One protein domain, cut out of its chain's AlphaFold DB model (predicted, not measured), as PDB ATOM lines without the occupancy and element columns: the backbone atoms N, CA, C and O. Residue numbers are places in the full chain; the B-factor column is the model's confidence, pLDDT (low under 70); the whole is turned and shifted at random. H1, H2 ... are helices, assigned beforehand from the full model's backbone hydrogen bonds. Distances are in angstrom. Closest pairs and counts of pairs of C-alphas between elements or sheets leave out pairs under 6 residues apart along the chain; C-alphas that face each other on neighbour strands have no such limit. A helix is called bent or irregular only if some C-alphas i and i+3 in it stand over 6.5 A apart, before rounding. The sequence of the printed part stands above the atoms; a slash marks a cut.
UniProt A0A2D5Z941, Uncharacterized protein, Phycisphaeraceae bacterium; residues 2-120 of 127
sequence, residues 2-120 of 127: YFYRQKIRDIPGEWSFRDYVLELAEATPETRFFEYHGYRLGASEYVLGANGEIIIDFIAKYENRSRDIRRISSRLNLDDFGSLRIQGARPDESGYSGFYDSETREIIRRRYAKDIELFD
ATOM      1  N   TYR A   2     -21.608  50.557 -28.165       92.00
ATOM      2  CA  TYR A   2     -21.767  51.993 -28.468       92.00
ATOM      3  C   TYR A   2     -23.134  52.412 -29.057       92.00
ATOM      4  O   TYR A   2     -23.865  53.144 -28.400       92.00
ATOM      5  N   PHE A   3     -23.537  51.906 -30.232       90.62
ATOM      6  CA  PHE A   3     -24.790  52.332 -30.892       90.62
ATOM      7  C   PHE A   3     -26.048  52.075 -30.062       90.62
ATOM      8  O   PHE A   3     -26.976  52.881 -30.052       90.62
ATOM      9  N   TYR A   4     -26.080  50.947 -29.351       90.06
ATOM     10  CA  TYR A   4     -27.187  50.627 -28.461       90.06
ATOM     11  C   TYR A   4     -27.249  51.620 -27.296       90.06
ATOM     12  O   TYR A   4     -28.316  52.160 -27.021       90.06
ATOM     13  N   ARG A   5     -26.103  51.918 -26.668       93.38
ATOM     14  CA  ARG A   5     -26.008  52.838 -25.522       93.38
ATOM     15  C   ARG A   5     -26.296  54.289 -25.904       93.38
ATOM     16  O   ARG A   5     -26.983  54.970 -25.151       93.38
ATOM     17  N   GLN A   6     -25.885  54.718 -27.101       92.81
ATOM     18  CA  GLN A   6     -26.319  55.980 -27.711       92.81
ATOM     19  C   GLN A   6     -27.849  56.028 -27.854       92.81
ATOM     20  O   GLN A   6     -28.500  56.966 -27.397       92.81
ATOM     21  N   LYS A   7     -28.454  54.976 -28.428       92.31
ATOM     22  CA  LYS A   7     -29.908  54.898 -28.652       92.31
ATOM     23  C   LYS A   7     -30.716  55.009 -27.357       92.31
ATOM     24  O   LYS A   7     -31.753  55.670 -27.352       92.31
ATOM     25  N   ILE A   8     -30.265  54.362 -26.283       94.44
ATOM     26  CA  ILE A   8     -30.936  54.414 -24.973       94.44
ATOM     27  C   ILE A   8     -30.478  55.588 -24.095       94.44
ATOM     28  O   ILE A   8     -30.984  55.726 -22.986       94.44
ATOM     29  N   ARG A   9     -29.571  56.447 -24.589       94.31
ATOM     30  CA  ARG A   9     -29.012  57.613 -23.881       94.31
ATOM     31  C   ARG A   9     -28.327  57.263 -22.552       94.31
ATOM     32  O   ARG A   9     -28.417  58.009 -21.584       94.31
ATOM     33  N   ASP A  10     -27.648  56.120 -22.533       94.44
ATOM     34  CA  ASP A  10     -26.871  55.617 -21.388       94.44
ATOM     35  C   ASP A  10     -25.412  56.117 -21.391       94.44
ATOM     36  O   ASP A  10     -24.681  55.962 -20.419       94.44
ATOM     37  N   ILE A  11     -24.984  56.747 -22.486       96.81
ATOM     38  CA  ILE A  11     -23.700  57.444 -22.618       96.81
ATOM     39  C   ILE A  11     -23.934  58.847 -23.190       96.81
ATOM     40  O   ILE A  11     -24.997  59.080 -23.780       96.81
ATOM     41  N   PRO A  12     -22.979  59.783 -23.032       96.88
ATOM     42  CA  PRO A  12     -23.112  61.133 -23.571       96.88
ATOM     43  C   PRO A  12     -23.331  61.128 -25.090       96.88
ATOM     44  O   PRO A  12     -22.673  60.390 -25.824       96.88
ATOM     45  N   GLY A  13     -24.280  61.934 -25.570       95.31
ATOM     46  CA  GLY A  13     -24.687  61.948 -26.983       95.31
ATOM     47  C   GLY A  13     -23.640  62.556 -27.921       95.31
ATOM     48  O   GLY A  13     -23.665  62.329 -29.125       95.31
ATOM     49  N   GLU A  14     -22.723  63.332 -27.355       96.56
ATOM     50  CA  GLU A  14     -21.597  63.975 -28.018       96.56
ATOM     51  C   GLU A  14     -20.401  63.041 -28.235       96.56
ATOM     52  O   GLU A  14     -19.528  63.362 -29.039       96.56
ATOM     53  N   TRP A  15     -20.347  61.902 -27.536       96.50
ATOM     54  CA  TRP A  15     -19.259  60.946 -27.707       96.50
ATOM     55  C   TRP A  15     -19.292  60.348 -29.103       96.50
ATOM     56  O   TRP A  15     -20.274  59.721 -29.500       96.50
ATOM     57  N   SER A  16     -18.177  60.470 -29.814       95.31
ATOM     58  CA  SER A  16     -17.910  59.667 -30.996       95.31
ATOM     59  C   SER A  16     -17.639  58.207 -30.614       95.31
ATOM     60  O   SER A  16     -17.403  57.858 -29.453       95.31
ATOM     61  N   PHE A  17     -17.618  57.322 -31.613       94.44
ATOM     62  CA  PHE A  17     -17.192  55.938 -31.401       94.44
ATOM     63  C   PHE A  17     -15.758  55.859 -30.854       94.44
ATOM     64  O   PHE A  17     -15.458  55.017 -30.011       94.44
ATOM     65  N   ARG A  18     -14.888  56.767 -31.304       95.56
ATOM     66  CA  ARG A  18     -13.510  56.863 -30.837       95.56
ATOM     67  C   ARG A  18     -13.441  57.254 -29.363       95.56
ATOM     68  O   ARG A  18     -12.743  56.575 -28.618       95.56
ATOM     69  N   ASP A  19     -14.200  58.263 -28.935       96.25
ATOM     70  CA  ASP A  19     -14.259  58.670 -27.519       96.25
ATOM     71  C   ASP A  19     -14.704  57.498 -26.638       96.25
ATOM     72  O   ASP A  19     -14.083  57.203 -25.623       96.25
ATOM     73  N   TYR A  20     -15.707  56.741 -27.095       96.31
ATOM     74  CA  TYR A  20     -16.151  55.529 -26.411       96.31
ATOM     75  C   TYR A  20     -15.041  54.473 -26.281       96.31
ATOM     76  O   TYR A  20     -14.925  53.838 -25.234       96.31
ATOM     77  N   VAL A  21     -14.250  54.242 -27.337       95.88
ATOM     78  CA  VAL A  21     -13.141  53.270 -27.310       95.88
ATOM     79  C   VAL A  21     -12.028  53.727 -26.371       95.88
ATOM     80  O   VAL A  21     -11.504  52.894 -25.635       95.88
ATOM     81  N   LEU A  22     -11.685  55.019 -26.370       95.88
ATOM     82  CA  LEU A  22     -10.664  55.580 -25.480       95.88
ATOM     83  C   LEU A  22     -11.076  55.451 -24.008       95.88
ATOM     84  O   LEU A  22     -10.294  54.972 -23.195       95.88
ATOM     85  N   GLU A  23     -12.324  55.784 -23.683       96.62
ATOM     86  CA  GLU A  23     -12.866  55.636 -22.326       96.62
ATOM     87  C   GLU A  23     -12.945  54.164 -21.900       96.62
ATOM     88  O   GLU A  23     -12.569  53.805 -20.785       96.62
ATOM     89  N   LEU A  24     -13.363  53.272 -22.807       95.81
ATOM     90  CA  LEU A  24     -13.370  51.830 -22.553       95.81
ATOM     91  C   LEU A  24     -11.959  51.279 -22.300       95.81
ATOM     92  O   LEU A  24     -11.805  50.365 -21.488       95.81
ATOM     93  N   ALA A  25     -10.942  51.789 -23.000       94.81
ATOM     94  CA  ALA A  25      -9.564  51.314 -22.893       94.81
ATOM     95  C   ALA A  25      -9.048  51.383 -21.453       94.81
ATOM     96  O   ALA A  25      -8.471  50.410 -20.965       94.81
ATOM     97  N   GLU A  26      -9.367  52.481 -20.771       92.56
ATOM     98  CA  GLU A  26      -8.923  52.796 -19.413       92.56
ATOM     99  C   GLU A  26      -9.994  52.491 -18.349       92.56
ATOM    100  O   GLU A  26      -9.802  52.773 -17.168       92.56
ATOM    101  N   ALA A  27     -11.129  51.899 -18.741       95.62
ATOM    102  CA  ALA A  27     -12.275  51.729 -17.857       95.62
ATOM    103  C   ALA A  27     -11.988  50.815 -16.650       95.62
ATOM    104  O   ALA A  27     -11.705  49.614 -16.798       95.62
ATOM    105  N   THR A  28     -12.184  51.374 -15.457       95.00
ATOM    106  CA  THR A  28     -12.188  50.708 -14.148       95.00
ATOM    107  C   THR A  28     -13.627  50.611 -13.608       95.00
ATOM    108  O   THR A  28     -14.555  51.143 -14.224       95.00
ATOM    109  N   PRO A  29     -13.875  49.918 -12.477       96.12
ATOM    110  CA  PRO A  29     -15.189  49.928 -11.826       96.12
ATOM    111  C   PRO A  29     -15.702  51.328 -11.447       96.12
ATOM    112  O   PRO A  29     -16.906  51.509 -11.295       96.12
ATOM    113  N   GLU A  30     -14.807  52.303 -11.289       96.38
ATOM    114  CA  GLU A  30     -15.117  53.686 -10.916       96.38
ATOM    115  C   GLU A  30     -15.300  54.606 -12.132       96.38
ATOM    116  O   GLU A  30     -15.742  55.748 -11.980       96.38
ATOM    117  N   THR A  31     -14.967  54.139 -13.340       95.62
ATOM    118  CA  THR A  31     -15.143  54.919 -14.565       95.62
ATOM    119  C   THR A  31     -16.628  55.125 -14.832       95.62
ATOM    120  O   THR A  31     -17.391  54.173 -15.019       95.62
ATOM    121  N   ARG A  32     -17.034  56.395 -14.884       95.06
ATOM    122  CA  ARG A  32     -18.413  56.795 -15.172       95.06
ATOM    123  C   ARG A  32     -18.890  56.177 -16.488       95.06
ATOM    124  O   ARG A  32     -18.168  56.209 -17.480       95.06
ATOM    125  N   PHE A  33     -20.117  55.664 -16.504       95.06
ATOM    126  CA  PHE A  33     -20.709  54.922 -17.624       95.06
ATOM    127  C   PHE A  33     -20.066  53.549 -17.903       95.06
ATOM    128  O   PHE A  33     -20.428  52.889 -18.878       95.06
ATOM    129  N   PHE A  34     -19.130  53.073 -17.089       96.38
ATOM    130  CA  PHE A  34     -18.545  51.732 -17.202       96.38
ATOM    131  C   PHE A  34     -18.542  50.984 -15.862       96.38
ATOM    132  O   PHE A  34     -17.895  49.946 -15.726       96.38
ATOM    133  N   GLU A  35     -19.337  51.451 -14.897       95.44
ATOM    134  CA  GLU A  35     -19.466  50.859 -13.564       95.44
ATOM    135  C   GLU A  35     -19.969  49.408 -13.655       95.44
ATOM    136  O   GLU A  35     -19.517  48.509 -12.938       95.44
ATOM    137  N   TYR A  36     -20.884  49.147 -14.595       94.19
ATOM    138  CA  TYR A  36     -21.355  47.800 -14.877       94.19
ATOM    139  C   TYR A  36     -20.277  46.978 -15.593       94.19
ATOM    140  O   TYR A  36     -19.919  47.232 -16.743       94.19
ATOM    141  N   HIS A  37     -19.808  45.927 -14.920       92.38
ATOM    142  CA  HIS A  37     -18.766  45.013 -15.395       92.38
ATOM    143  C   HIS A  37     -18.995  44.481 -16.823       92.38
ATOM    144  O   HIS A  37     -18.038  44.375 -17.589       92.38
ATOM    145  N   GLY A  38     -20.247  44.235 -17.226       91.94
ATOM    146  CA  GLY A  38     -20.587  43.784 -18.580       91.94
ATOM    147  C   GLY A  38     -20.280  44.790 -19.698       91.94
ATOM    148  O   GLY A  38     -20.318  44.418 -20.868       91.94
ATOM    149  N   TYR A  39     -19.958  46.048 -19.376       92.81
ATOM    150  CA  TYR A  39     -19.484  47.032 -20.356       92.81
ATOM    151  C   TYR A  39     -17.967  47.041 -20.537       92.81
ATOM    152  O   TYR A  39     -17.504  47.578 -21.541       92.81
ATOM    153  N   ARG A  40     -17.206  46.464 -19.599       93.06
ATOM    154  CA  ARG A  40     -15.740  46.581 -19.554       93.06
ATOM    155  C   ARG A  40     -14.984  45.253 -19.570       93.06
ATOM    156  O   ARG A  40     -13.823  45.260 -19.973       93.06
ATOM    157  N   LEU A  41     -15.601  44.152 -19.139       93.25
ATOM    158  CA  LEU A  41     -14.981  42.823 -19.134       93.25
ATOM    159  C   LEU A  41     -15.159  42.110 -20.480       93.25
ATOM    160  O   LEU A  41     -16.210  42.217 -21.114       93.25
ATOM    161  N   GLY A  42     -14.126  41.373 -20.893       92.88
ATOM    162  CA  GLY A  42     -14.199  40.419 -22.001       92.88
ATOM    163  C   GLY A  42     -14.965  39.154 -21.619       92.88
ATOM    164  O   GLY A  42     -15.197  38.882 -20.442       92.88
ATOM    165  N   ALA A  43     -15.353  38.363 -22.616       92.75
ATOM    166  CA  ALA A  43     -15.968  37.059 -22.405       92.75
ATOM    167  C   ALA A  43     -14.998  36.075 -21.725       92.75
ATOM    168  O   ALA A  43     -15.447  35.211 -20.971       92.75
ATOM    169  N   SER A  44     -13.683  36.242 -21.924       93.94
ATOM    170  CA  SER A  44     -12.653  35.442 -21.246       93.94
ATOM    171  C   SER A  44     -12.781  35.482 -19.713       93.94
ATOM    172  O   SER A  44     -12.573  34.471 -19.049       93.94
ATOM    173  N   GLU A  45     -13.234  36.600 -19.146       93.44
ATOM    174  CA  GLU A  45     -13.393  36.789 -17.696       93.44
ATOM    175  C   GLU A  45     -14.532  35.956 -17.082       93.44
ATOM    176  O   GLU A  45     -14.586  35.793 -15.868       93.44
ATOM    177  N   TYR A  46     -15.436  35.410 -17.901       93.44
ATOM    178  CA  TYR A  46     -16.566  34.592 -17.437       93.44
ATOM    179  C   TYR A  46     -16.344  33.089 -17.615       93.44
ATOM    180  O   TYR A  46     -17.144  32.290 -17.133       93.44
ATOM    181  N   VAL A  47     -15.298  32.697 -18.344       94.50
ATOM    182  CA  VAL A  47     -15.043  31.296 -18.717       94.50
ATOM    183  C   VAL A  47     -13.745  30.757 -18.133       94.50
ATOM    184  O   VAL A  47     -13.436  29.580 -18.326       94.50
ATOM    185  N   LEU A  48     -12.992  31.609 -17.438       93.88
ATOM    186  CA  LEU A  48     -11.741  31.252 -16.797       93.88
ATOM    187  C   LEU A  48     -11.904  31.157 -15.283       93.88
ATOM    188  O   LEU A  48     -12.593  31.964 -14.659       93.88
ATOM    189  N   GLY A  49     -11.255  30.153 -14.706       92.81
ATOM    190  CA  GLY A  49     -11.151  29.959 -13.270       92.81
ATOM    191  C   GLY A  49     -10.133  30.899 -12.635       92.81
ATOM    192  O   GLY A  49      -9.474  31.704 -13.299       92.81
ATOM    193  N   ALA A  50      -9.984  30.778 -11.316       90.81
ATOM    194  CA  ALA A  50      -9.111  31.647 -10.530       90.81
ATOM    195  C   ALA A  50      -7.629  31.569 -10.944       90.81
ATOM    196  O   ALA A  50      -6.886  32.514 -10.686       90.81
ATOM    197  N   ASN A  51      -7.203  30.478 -11.595       91.25
ATOM    198  CA  ASN A  51      -5.823  30.286 -12.043       91.25
ATOM    199  C   ASN A  51      -5.654  30.499 -13.560       91.25
ATOM    200  O   ASN A  51      -4.583  30.218 -14.098       91.25
ATOM    201  N   GLY A  52      -6.679  31.010 -14.253       88.81
ATOM    202  CA  GLY A  52      -6.638  31.254 -15.696       88.81
ATOM    203  C   GLY A  52      -6.893  30.017 -16.564       88.81
ATOM    204  O   GLY A  52      -6.650  30.061 -17.766       88.81
ATOM    205  N   GLU A  53      -7.382  28.922 -15.989       92.25
ATOM    206  CA  GLU A  53      -7.817  27.721 -16.699       92.25
ATOM    207  C   GLU A  53      -9.238  27.870 -17.254       92.25
ATOM    208  O   GLU A  53     -10.088  28.492 -16.624       92.25
ATOM    209  N   ILE A  54      -9.538  27.268 -18.409       91.56
ATOM    210  CA  ILE A  54     -10.912  27.226 -18.931       91.56
ATOM    211  C   ILE A  54     -11.760  26.308 -18.045       91.56
ATOM    212  O   ILE A  54     -11.456  25.125 -17.913       91.56
ATOM    213  N   ILE A  55     -12.844  26.841 -17.475       95.06
ATOM    214  CA  ILE A  55     -13.746  26.121 -16.552       95.06
ATOM    215  C   ILE A  55     -15.047  25.641 -17.212       95.06
ATOM    216  O   ILE A  55     -16.005  25.287 -16.527       95.06
ATOM    217  N   ILE A  56     -15.104  25.648 -18.542       92.31
ATOM    218  CA  ILE A  56     -16.286  25.259 -19.318       92.31
ATOM    219  C   ILE A  56     -15.954  24.192 -20.363       92.31
ATOM    220  O   ILE A  56     -14.869  24.173 -20.936       92.31
ATOM    221  N   ASP A  57     -16.926  23.329 -20.660       90.81
ATOM    222  CA  ASP A  57     -16.751  22.207 -21.594       90.81
ATOM    223  C   ASP A  57     -16.920  22.579 -23.075       90.81
ATOM    224  O   ASP A  57     -16.570  21.793 -23.962       90.81
ATOM    225  N   PHE A  58     -17.571  23.711 -23.362       91.44
ATOM    226  CA  PHE A  58     -17.922  24.119 -24.721       91.44
ATOM    227  C   PHE A  58     -18.305  25.604 -24.805       91.44
ATOM    228  O   PHE A  58     -19.069  26.097 -23.977       91.44
ATOM    229  N   ILE A  59     -17.843  26.282 -25.861       89.94
ATOM    230  CA  ILE A  59     -18.223  27.656 -26.217       89.94
ATOM    231  C   ILE A  59     -18.921  27.622 -27.573       89.94
ATOM    232  O   ILE A  59     -18.318  27.241 -28.575       89.94
ATOM    233  N   ALA A  60     -20.186  28.033 -27.606       89.56
ATOM    234  CA  ALA A  60     -20.923  28.228 -28.848       89.56
ATOM    235  C   ALA A  60     -20.634  29.622 -29.419       89.56
ATOM    236  O   ALA A  60     -20.663  30.603 -28.673       89.56
ATOM    237  N   LYS A  61     -20.419  29.725 -30.734       88.00
ATOM    238  CA  LYS A  61     -20.207  31.016 -31.402       88.00
ATOM    239  C   LYS A  61     -21.470  31.476 -32.137       88.00
ATOM    240  O   LYS A  61     -22.213  30.666 -32.698       88.00
ATOM    241  N   TYR A  62     -21.745  32.781 -32.133       84.88
ATOM    242  CA  TYR A  62     -23.001  33.322 -32.670       84.88
ATOM    243  C   TYR A  62     -23.124  33.124 -34.188       84.88
ATOM    244  O   TYR A  62     -24.193  32.775 -34.688       84.88
ATOM    245  N   GLU A  63     -22.028  33.269 -34.926       84.31
ATOM    246  CA  GLU A  63     -21.950  33.005 -36.364       84.31
ATOM    247  C   GLU A  63     -22.236  31.535 -36.709       84.31
ATOM    248  O   GLU A  63     -22.724  31.222 -37.792       84.31
ATOM    249  N   ASN A  64     -22.036  30.633 -35.744       86.56
ATOM    250  CA  ASN A  64     -22.311  29.205 -35.858       86.56
ATOM    251  C   ASN A  64     -23.577  28.775 -35.100       86.56
ATOM    252  O   ASN A  64     -23.825  27.578 -34.943       86.56
ATOM    253  N   ARG A  65     -24.413  29.727 -34.661       84.44
ATOM    254  CA  ARG A  65     -25.519  29.514 -33.709       84.44
ATOM    255  C   ARG A  65     -26.366  28.279 -34.003       84.44
ATOM    256  O   ARG A  65     -26.561  27.453 -33.122       84.44
ATOM    257  N   SER A  66     -26.864  28.120 -35.230       84.38
ATOM    258  CA  SER A  66     -27.728  26.980 -35.583       84.38
ATOM    259  C   SER A  66     -27.006  25.633 -35.480       84.38
ATOM    260  O   SER A  66     -27.613  24.633 -35.106       84.38
ATOM    261  N   ARG A  67     -25.716  25.592 -35.829       88.56
ATOM    262  CA  ARG A  67     -24.883  24.389 -35.732       88.56
ATOM    263  C   ARG A  67     -24.585  24.062 -34.272       88.56
ATOM    264  O   ARG A  67     -24.739  22.914 -33.867       88.56
ATOM    265  N   ASP A  68     -24.203  25.067 -33.496       90.94
ATOM    266  CA  ASP A  68     -23.774  24.870 -32.117       90.94
ATOM    267  C   ASP A  68     -24.962  24.545 -31.200       90.94
ATOM    268  O   ASP A  68     -24.841  23.664 -30.355       90.94
ATOM    269  N   ILE A  69     -26.148  25.124 -31.436       87.81
ATOM    270  CA  ILE A  69     -27.385  24.721 -30.743       87.81
ATOM    271  C   ILE A  69     -27.685  23.234 -30.974       87.81
ATOM    272  O   ILE A  69     -27.935  22.517 -30.009       87.81
ATOM    273  N   ARG A  70     -27.600  22.742 -32.222       86.88
ATOM    274  CA  ARG A  70     -27.789  21.307 -32.514       86.88
ATOM    275  C   ARG A  70     -26.757  20.434 -31.806       86.88
ATOM    276  O   ARG A  70     -27.094  19.382 -31.281       86.88
ATOM    277  N   ARG A  71     -25.496  20.871 -31.756       90.56
ATOM    278  CA  ARG A  71     -24.441  20.145 -31.037       90.56
ATOM    279  C   ARG A  71     -24.758  20.023 -29.544       90.56
ATOM    280  O   ARG A  71     -24.542  18.959 -28.967       90.56
ATOM    281  N   ILE A  72     -25.267  21.091 -28.928       90.62
ATOM    282  CA  ILE A  72     -25.653  21.086 -27.512       90.62
ATOM    283  C   ILE A  72     -26.868  20.175 -27.299       90.62
ATOM    284  O   ILE A  72     -26.833  19.356 -26.383       90.62
ATOM    285  N   SER A  73     -27.903  20.253 -28.147       88.69
ATOM    286  CA  SER A  73     -29.105  19.416 -27.999       88.69
ATOM    287  C   SER A  73     -28.760  17.928 -28.095       88.69
ATOM    288  O   SER A  73     -29.135  17.155 -27.216       88.69
ATOM    289  N   SER A  74     -27.926  17.542 -29.069       89.19
ATOM    290  CA  SER A  74     -27.426  16.168 -29.191       89.19
ATOM    291  C   SER A  74     -26.621  15.720 -27.967       89.19
ATOM    292  O   SER A  74     -26.801  14.598 -27.508       89.19
ATOM    293  N   ARG A  75     -25.760  16.580 -27.399       91.50
ATOM    294  CA  ARG A  75     -24.974  16.238 -26.194       91.50
ATOM    295  C   ARG A  75     -25.854  16.045 -24.955       91.50
ATOM    296  O   ARG A  75     -25.496  15.262 -24.081       91.50
ATOM    297  N   LEU A  76     -26.981  16.749 -24.878       91.25
ATOM    298  CA  LEU A  76     -27.935  16.660 -23.771       91.25
ATOM    299  C   LEU A  76     -29.015  15.584 -23.972       91.25
ATOM    300  O   LEU A  76     -29.862  15.433 -23.097       91.25
ATOM    301  N   ASN A  77     -28.992  14.839 -25.085       90.50
ATOM    302  CA  ASN A  77     -30.075  13.936 -25.495       90.50
ATOM    303  C   ASN A  77     -31.447  14.637 -25.509       90.50
ATOM    304  O   ASN A  77     -32.450  14.079 -25.068       90.50
ATOM    305  N   LEU A  78     -31.471  15.885 -25.982       87.19
ATOM    306  CA  LEU A  78     -32.690  16.656 -26.196       87.19
ATOM    307  C   LEU A  78     -32.992  16.691 -27.693       87.19
ATOM    308  O   LEU A  78     -32.153  17.117 -28.492       87.19
ATOM    309  N   ASP A  79     -34.201  16.271 -28.059       73.31
ATOM    310  CA  ASP A  79     -34.645  16.224 -29.456       73.31
ATOM    311  C   ASP A  79     -34.836  17.631 -30.051       73.31
ATOM    312  O   ASP A  79     -34.646  17.832 -31.251       73.31
ATOM    313  N   ASP A  80     -35.169  18.619 -29.214       69.00
ATOM    314  CA  ASP A  80     -35.333  20.023 -29.591       69.00
ATOM    315  C   ASP A  80     -35.244  20.934 -28.345       69.00
ATOM    316  O   ASP A  80     -35.645  20.545 -27.247       69.00
ATOM    317  N   PHE A  81     -34.755  22.168 -28.508       70.94
ATOM    318  CA  PHE A  81     -34.888  23.238 -27.503       70.94
ATOM    319  C   PHE A  81     -36.220  24.004 -27.634       70.94
ATOM    320  O   PHE A  81     -36.466  24.970 -26.906       70.94
ATOM    321  N   GLY A  82     -37.077  23.575 -28.560       64.88
ATOM    322  CA  GLY A  82     -38.343  24.197 -28.914       64.88
ATOM    323  C   GLY A  82     -38.167  25.346 -29.908       64.88
ATOM    324  O   GLY A  82     -37.064  25.690 -30.342       64.88
ATOM    325  N   SER A  83     -39.277  26.009 -30.249       60.06
ATOM    326  CA  SER A  83     -39.241  27.208 -31.087       60.06
ATOM    327  C   SER A  83     -38.604  28.368 -30.317       60.06
ATOM    328  O   SER A  83     -39.281  29.106 -29.594       60.06
ATOM    329  N   LEU A  84     -37.296  28.557 -30.470       65.31
ATOM    330  CA  LEU A  84     -36.639  29.766 -29.995       65.31
ATOM    331  C   LEU A  84     -37.289  30.954 -30.712       65.31
ATOM    332  O   LEU A  84     -37.245  31.063 -31.937       65.31
ATOM    333  N   ARG A  85     -37.925  31.854 -29.958       59.84
ATOM    334  CA  ARG A  85     -38.397  33.133 -30.494       59.84
ATOM    335  C   ARG A  85     -37.163  33.998 -30.741       59.84
ATOM    336  O   ARG A  85     -36.755  34.785 -29.893       59.84
ATOM    337  N   ILE A  86     -36.529  33.786 -31.891       59.97
ATOM    338  CA  ILE A  86     -35.297  34.465 -32.281       59.97
ATOM    339  C   ILE A  86     -35.648  35.931 -32.540       59.97
ATOM    340  O   ILE A  86     -36.226  36.271 -33.572       59.97
ATOM    341  N   GLN A  87     -35.295  36.822 -31.612       59.34
ATOM    342  CA  GLN A  87     -35.167  38.233 -31.959       59.34
ATOM    343  C   GLN A  87     -33.987  38.343 -32.926       59.34
ATOM    344  O   GLN A  87     -32.824  38.268 -32.536       59.34
ATOM    345  N   GLY A  88     -34.297  38.420 -34.219       53.47
ATOM    346  CA  GLY A  88     -33.307  38.612 -35.263       53.47
ATOM    347  C   GLY A  88     -32.751  40.025 -35.183       53.47
ATOM    348  O   GLY A  88     -33.253  40.918 -35.860       53.47
ATOM    349  N   ALA A  89     -31.709  40.232 -34.380       56.72
ATOM    350  CA  ALA A  89     -30.788  41.320 -34.657       56.72
ATOM    351  C   ALA A  89     -30.165  40.994 -36.019       56.72
ATOM    352  O   ALA A  89     -29.386  40.047 -36.131       56.72
ATOM    353  N   ARG A  90     -30.596  41.701 -37.069       51.91
ATOM    354  CA  ARG A  90     -29.886  41.686 -38.346       51.91
ATOM    355  C   ARG A  90     -28.555  42.382 -38.068       51.91
ATOM    356  O   ARG A  90     -28.600  43.552 -37.682       51.91
ATOM    357  N   PRO A  91     -27.406  41.691 -38.159       53.00
ATOM    358  CA  PRO A  91     -26.141  42.399 -38.203       53.00
ATOM    359  C   PRO A  91     -26.244  43.336 -39.403       53.00
ATOM    360  O   PRO A  91     -26.656  42.904 -40.479       53.00
ATOM    361  N   ASP A  92     -25.981  44.620 -39.196       53.53
ATOM    362  CA  ASP A  92     -25.795  45.525 -40.317       53.53
ATOM    363  C   ASP A  92     -24.641  44.958 -41.158       53.53
ATOM    364  O   ASP A  92     -23.541  44.751 -40.636       53.53
ATOM    365  N   GLU A  93     -24.908  44.625 -42.422       49.38
ATOM    366  CA  GLU A  93     -23.896  44.112 -43.356       49.38
ATOM    367  C   GLU A  93     -22.768  45.133 -43.567       49.38
ATOM    368  O   GLU A  93     -21.694  44.769 -44.037       49.38
ATOM    369  N   SER A  94     -22.969  46.396 -43.159       51.94
ATOM    370  CA  SER A  94     -21.985  47.470 -43.279       51.94
ATOM    371  C   SER A  94     -20.708  47.275 -42.454       51.94
ATOM    372  O   SER A  94     -19.804  48.095 -42.585       51.94
ATOM    373  N   GLY A  95     -20.616  46.238 -41.611       62.09
ATOM    374  CA  GLY A  95     -19.417  45.915 -40.842       62.09
ATOM    375  C   GLY A  95     -19.103  46.983 -39.792       62.09
ATOM    376  O   GLY A  95     -18.682  48.100 -40.082       62.09
ATOM    377  N   TYR A  96     -19.226  46.641 -38.512       69.69
ATOM    378  CA  TYR A  96     -18.808  47.549 -37.436       69.69
ATOM    379  C   TYR A  96     -17.304  47.908 -37.511       69.69
ATOM    380  O   TYR A  96     -16.862  48.862 -36.872       69.69
ATOM    381  N   SER A  97     -16.516  47.157 -38.293       72.88
ATOM    382  CA  SER A  97     -15.102  47.404 -38.583       72.88
ATOM    383  C   SER A  97     -14.845  48.780 -39.208       72.88
ATOM    384  O   SER A  97     -13.781  49.358 -38.972       72.88
ATOM    385  N   GLY A  98     -15.818  49.343 -39.937       82.12
ATOM    386  CA  GLY A  98     -15.719  50.665 -40.563       82.12
ATOM    387  C   GLY A  98     -15.643  51.837 -39.576       82.12
ATOM    388  O   GLY A  98     -15.198  52.916 -39.951       82.12
ATOM    389  N   PHE A  99     -16.023  51.635 -38.310       87.31
ATOM    390  CA  PHE A  99     -15.922  52.668 -37.272       87.31
ATOM    391  C   PHE A  99     -14.542  52.735 -36.609       87.31
ATOM    392  O   PHE A  99     -14.260  53.692 -35.891       87.31
ATOM    393  N   TYR A 100     -13.689  51.735 -36.837       88.38
ATOM    394  CA  TYR A 100     -12.366  51.668 -36.235       88.38
ATOM    395  C   TYR A 100     -11.283  52.231 -37.160       88.38
ATOM    396  O   TYR A 100     -11.002  51.657 -38.218       88.38
ATOM    397  N   ASP A 101     -10.607  53.284 -36.701       91.44
ATOM    398  CA  ASP A 101      -9.321  53.740 -37.237       91.44
ATOM    399  C   ASP A 101      -8.147  52.872 -36.732       91.44
ATOM    400  O   ASP A 101      -8.314  52.010 -35.869       91.44
ATOM    401  N   SER A 102      -6.939  53.070 -37.266       91.88
ATOM    402  CA  SER A 102      -5.764  52.252 -36.918       91.88
ATOM    403  C   SER A 102      -5.446  52.225 -35.418       91.88
ATOM    404  O   SER A 102      -5.040  51.191 -34.892       91.88
ATOM    405  N   GLU A 103      -5.653  53.336 -34.719       94.50
ATOM    406  CA  GLU A 103      -5.349  53.464 -33.296       94.50
ATOM    407  C   GLU A 103      -6.402  52.775 -32.426       94.50
ATOM    408  O   GLU A 103      -6.065  51.977 -31.554       94.50
ATOM    409  N   THR A 104      -7.684  53.013 -32.700       94.56
ATOM    410  CA  THR A 104      -8.793  52.356 -31.997       94.56
ATOM    411  C   THR A 104      -8.783  50.842 -32.214       94.56
ATOM    412  O   THR A 104      -9.099  50.101 -31.282       94.56
ATOM    413  N   ARG A 105      -8.344  50.356 -33.389       91.88
ATOM    414  CA  ARG A 105      -8.092  48.919 -33.618       91.88
ATOM    415  C   ARG A 105      -7.029  48.379 -32.680       91.88
ATOM    416  O   ARG A 105      -7.245  47.349 -32.050       91.88
ATOM    417  N   GLU A 106      -5.898  49.065 -32.572       93.94
ATOM    418  CA  GLU A 106      -4.792  48.625 -31.723       93.94
ATOM    419  C   GLU A 106      -5.177  48.633 -30.237       93.94
ATOM    420  O   GLU A 106      -4.837  47.700 -29.507       93.94
ATOM    421  N   ILE A 107      -5.945  49.633 -29.797       95.31
ATOM    422  CA  ILE A 107      -6.496  49.705 -28.439       95.31
ATOM    423  C   ILE A 107      -7.369  48.481 -28.143       95.31
ATOM    424  O   ILE A 107      -7.141  47.780 -27.155       95.31
ATOM    425  N   ILE A 108      -8.338  48.181 -29.014       92.50
ATOM    426  CA  ILE A 108      -9.219  47.019 -28.847       92.50
ATOM    427  C   ILE A 108      -8.435  45.711 -28.911       92.50
ATOM    428  O   ILE A 108      -8.652  44.839 -28.071       92.50
ATOM    429  N   ARG A 109      -7.489  45.583 -29.848       92.44
ATOM    430  CA  ARG A 109      -6.642  44.394 -29.982       92.44
ATOM    431  C   ARG A 109      -5.853  44.127 -28.703       92.44
ATOM    432  O   ARG A 109      -5.781  42.983 -28.272       92.44
ATOM    433  N   ARG A 110      -5.273  45.160 -28.083       93.62
ATOM    434  CA  ARG A 110      -4.554  45.022 -26.806       93.62
ATOM    435  C   ARG A 110      -5.496  44.654 -25.672       93.62
ATOM    436  O   ARG A 110      -5.208  43.721 -24.928       93.62
ATOM    437  N   ARG A 111      -6.621  45.362 -25.551       93.44
ATOM    438  CA  ARG A 111      -7.565  45.160 -24.448       93.44
ATOM    439  C   ARG A 111      -8.217  43.778 -24.471       93.44
ATOM    440  O   ARG A 111      -8.395  43.181 -23.418       93.44
ATOM    441  N   TYR A 112      -8.531  43.261 -25.656       92.69
ATOM    442  CA  TYR A 112      -9.168  41.956 -25.846       92.69
ATOM    443  C   TYR A 112      -8.199  40.888 -26.370       92.69
ATOM    444  O   TYR A 112      -8.647  39.883 -26.912       92.69
ATOM    445  N   ALA A 113      -6.882  41.060 -26.198       92.44
ATOM    446  CA  ALA A 113      -5.877  40.100 -26.669       92.44
ATOM    447  C   ALA A 113      -6.145  38.677 -26.152       92.44
ATOM    448  O   ALA A 113      -6.070  37.711 -26.904       92.44
ATOM    449  N   LYS A 114      -6.542  38.578 -24.879       91.50
ATOM    450  CA  LYS A 114      -6.898  37.324 -24.212       91.50
ATOM    451  C   LYS A 114      -8.117  36.654 -24.847       91.50
ATOM    452  O   LYS A 114      -8.097  35.456 -25.081       91.50
ATOM    453  N   ASP A 115      -9.169  37.415 -25.141       92.44
ATOM    454  CA  ASP A 115     -10.370  36.912 -25.817       92.44
ATOM    455  C   ASP A 115     -10.069  36.476 -27.257       92.44
ATOM    456  O   ASP A 115     -10.558  35.440 -27.701       92.44
ATOM    457  N   ILE A 116      -9.258  37.257 -27.974       91.25
ATOM    458  CA  ILE A 116      -8.809  36.969 -29.342       91.25
ATOM    459  C   ILE A 116      -8.070  35.629 -29.385       91.25
ATOM    460  O   ILE A 116      -8.418  34.769 -30.191       91.25
ATOM    461  N   GLU A 117      -7.104  35.436 -28.485       90.44
ATOM    462  CA  GLU A 117      -6.332  34.198 -28.372       90.44
ATOM    463  C   GLU A 117      -7.208  33.017 -27.934       90.44
ATOM    464  O   GLU A 117      -7.186  31.958 -28.555       90.44
ATOM    465  N   LEU A 118      -8.016  33.201 -26.887       90.38
ATOM    466  CA  LEU A 118      -8.796  32.124 -26.279       90.38
ATOM    467  C   LEU A 118      -9.900  31.592 -27.196       90.38
ATOM    468  O   LEU A 118     -10.224  30.404 -27.162       90.38
ATOM    469  N   PHE A 119     -10.520  32.477 -27.973       89.19
ATOM    470  CA  PHE A 119     -11.672  32.133 -28.801       89.19
ATOM    471  C   PHE A 119     -11.342  32.015 -30.281       89.19
ATOM    472  O   PHE A 119     -12.263  31.745 -31.057       89.19
ATOM    473  N   ASP A 120     -10.074  32.170 -30.666       85.69
ATOM    474  CA  ASP A 120      -9.627  32.082 -32.056       85.69
ATOM    475  C   ASP A 120     -10.449  33.038 -32.940       85.69
ATOM    476  O   ASP A 120     -11.158  32.632 -33.867       85.69
TER     477      ASP A 120
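Overview. This is residues 2 to 120 of the 127 residues of an uncharacterized protein of Phycisphaeraceae bacterium (UniProt A0A2D5Z941). The model is a loose, open loop of chain with short helices along it: H2 and H6 lie side by side at one end, with H1 and H5 close to the first residue of H2, while H4 lies alone at the far end. H3 and H7 lie between these ends, and residues 82 to 96 stand free on the way back from H4 to H5. The printed part has 119 residues with seven named helices, H1 to H7 in that order, and no named strand; the class is all helix, though under half of the residues, 54, are in named elements. The whole is loose, with a radius of gyration of the C-alphas of 17.4 A and spans of 50 by 37 by 27 A.

Arrangement. H1, residues 2 to 7, is close to but not clearly touching H2, residues 17 to 25; their closest C-alphas, those of Tyr 2 and Phe 17, are 6.7 A apart. Their lines stand at a steep tilt of 61 degrees, opposite ways. H2 touches H6, residues 102 to 111, at a shallow tilt of 30 degrees, the same way; the closest C-alphas, those of Val 21 and Thr 104, are 6.5 A apart. H2 is also close to but not clearly touching H5, residues 96 to 99, with the closest C-alphas, those of Phe 17 and Phe 99, 6.8 A apart. H3, residues 44 to 47, only just touches H7, residues 113 to 119, with 3 pairs of C-alphas within 8 A; the closest, those of Ser 44 and Asp 115, are 5.3 A apart. H4, residues 62 to 75, is apart from H1, H2, H3, H5, H6 and H7. Every O i to N i+4 pair is within hydrogen-bond range in H1, H2, H6 and H7, against 8 of 10 in H4; H3 and H5 are too short for such a pair.

Along the chain. H1 begins at C-alpha 2, (-21.767, 51.993, -28.468), and is 8.6 A long. H2 is 12.3 A long and H3 5.4 A. H4, 18.4 A long, begins at C-alpha 62, (-23.001, 33.322, -32.670), and is irregular: C-alphas 63 and 66 are 8.4 A apart. H5 is 5.9 A long, H6 14.5 A, and H7 10.1 A, ending at C-alpha 119, (-11.672, 32.133, -28.801).

Size, cuts and confidence. The two C-alphas farthest apart, those of Glu 14 and Asn 77, are 50.8 A apart. The printed part has no cut. The links H2 to H3, H3 to H4 and H4 to H5 are long, with 18, 14 and 20 residues. The mean pLDDT of the printed part is 87.2; residue 80 and residues 82 to 96 are under 70.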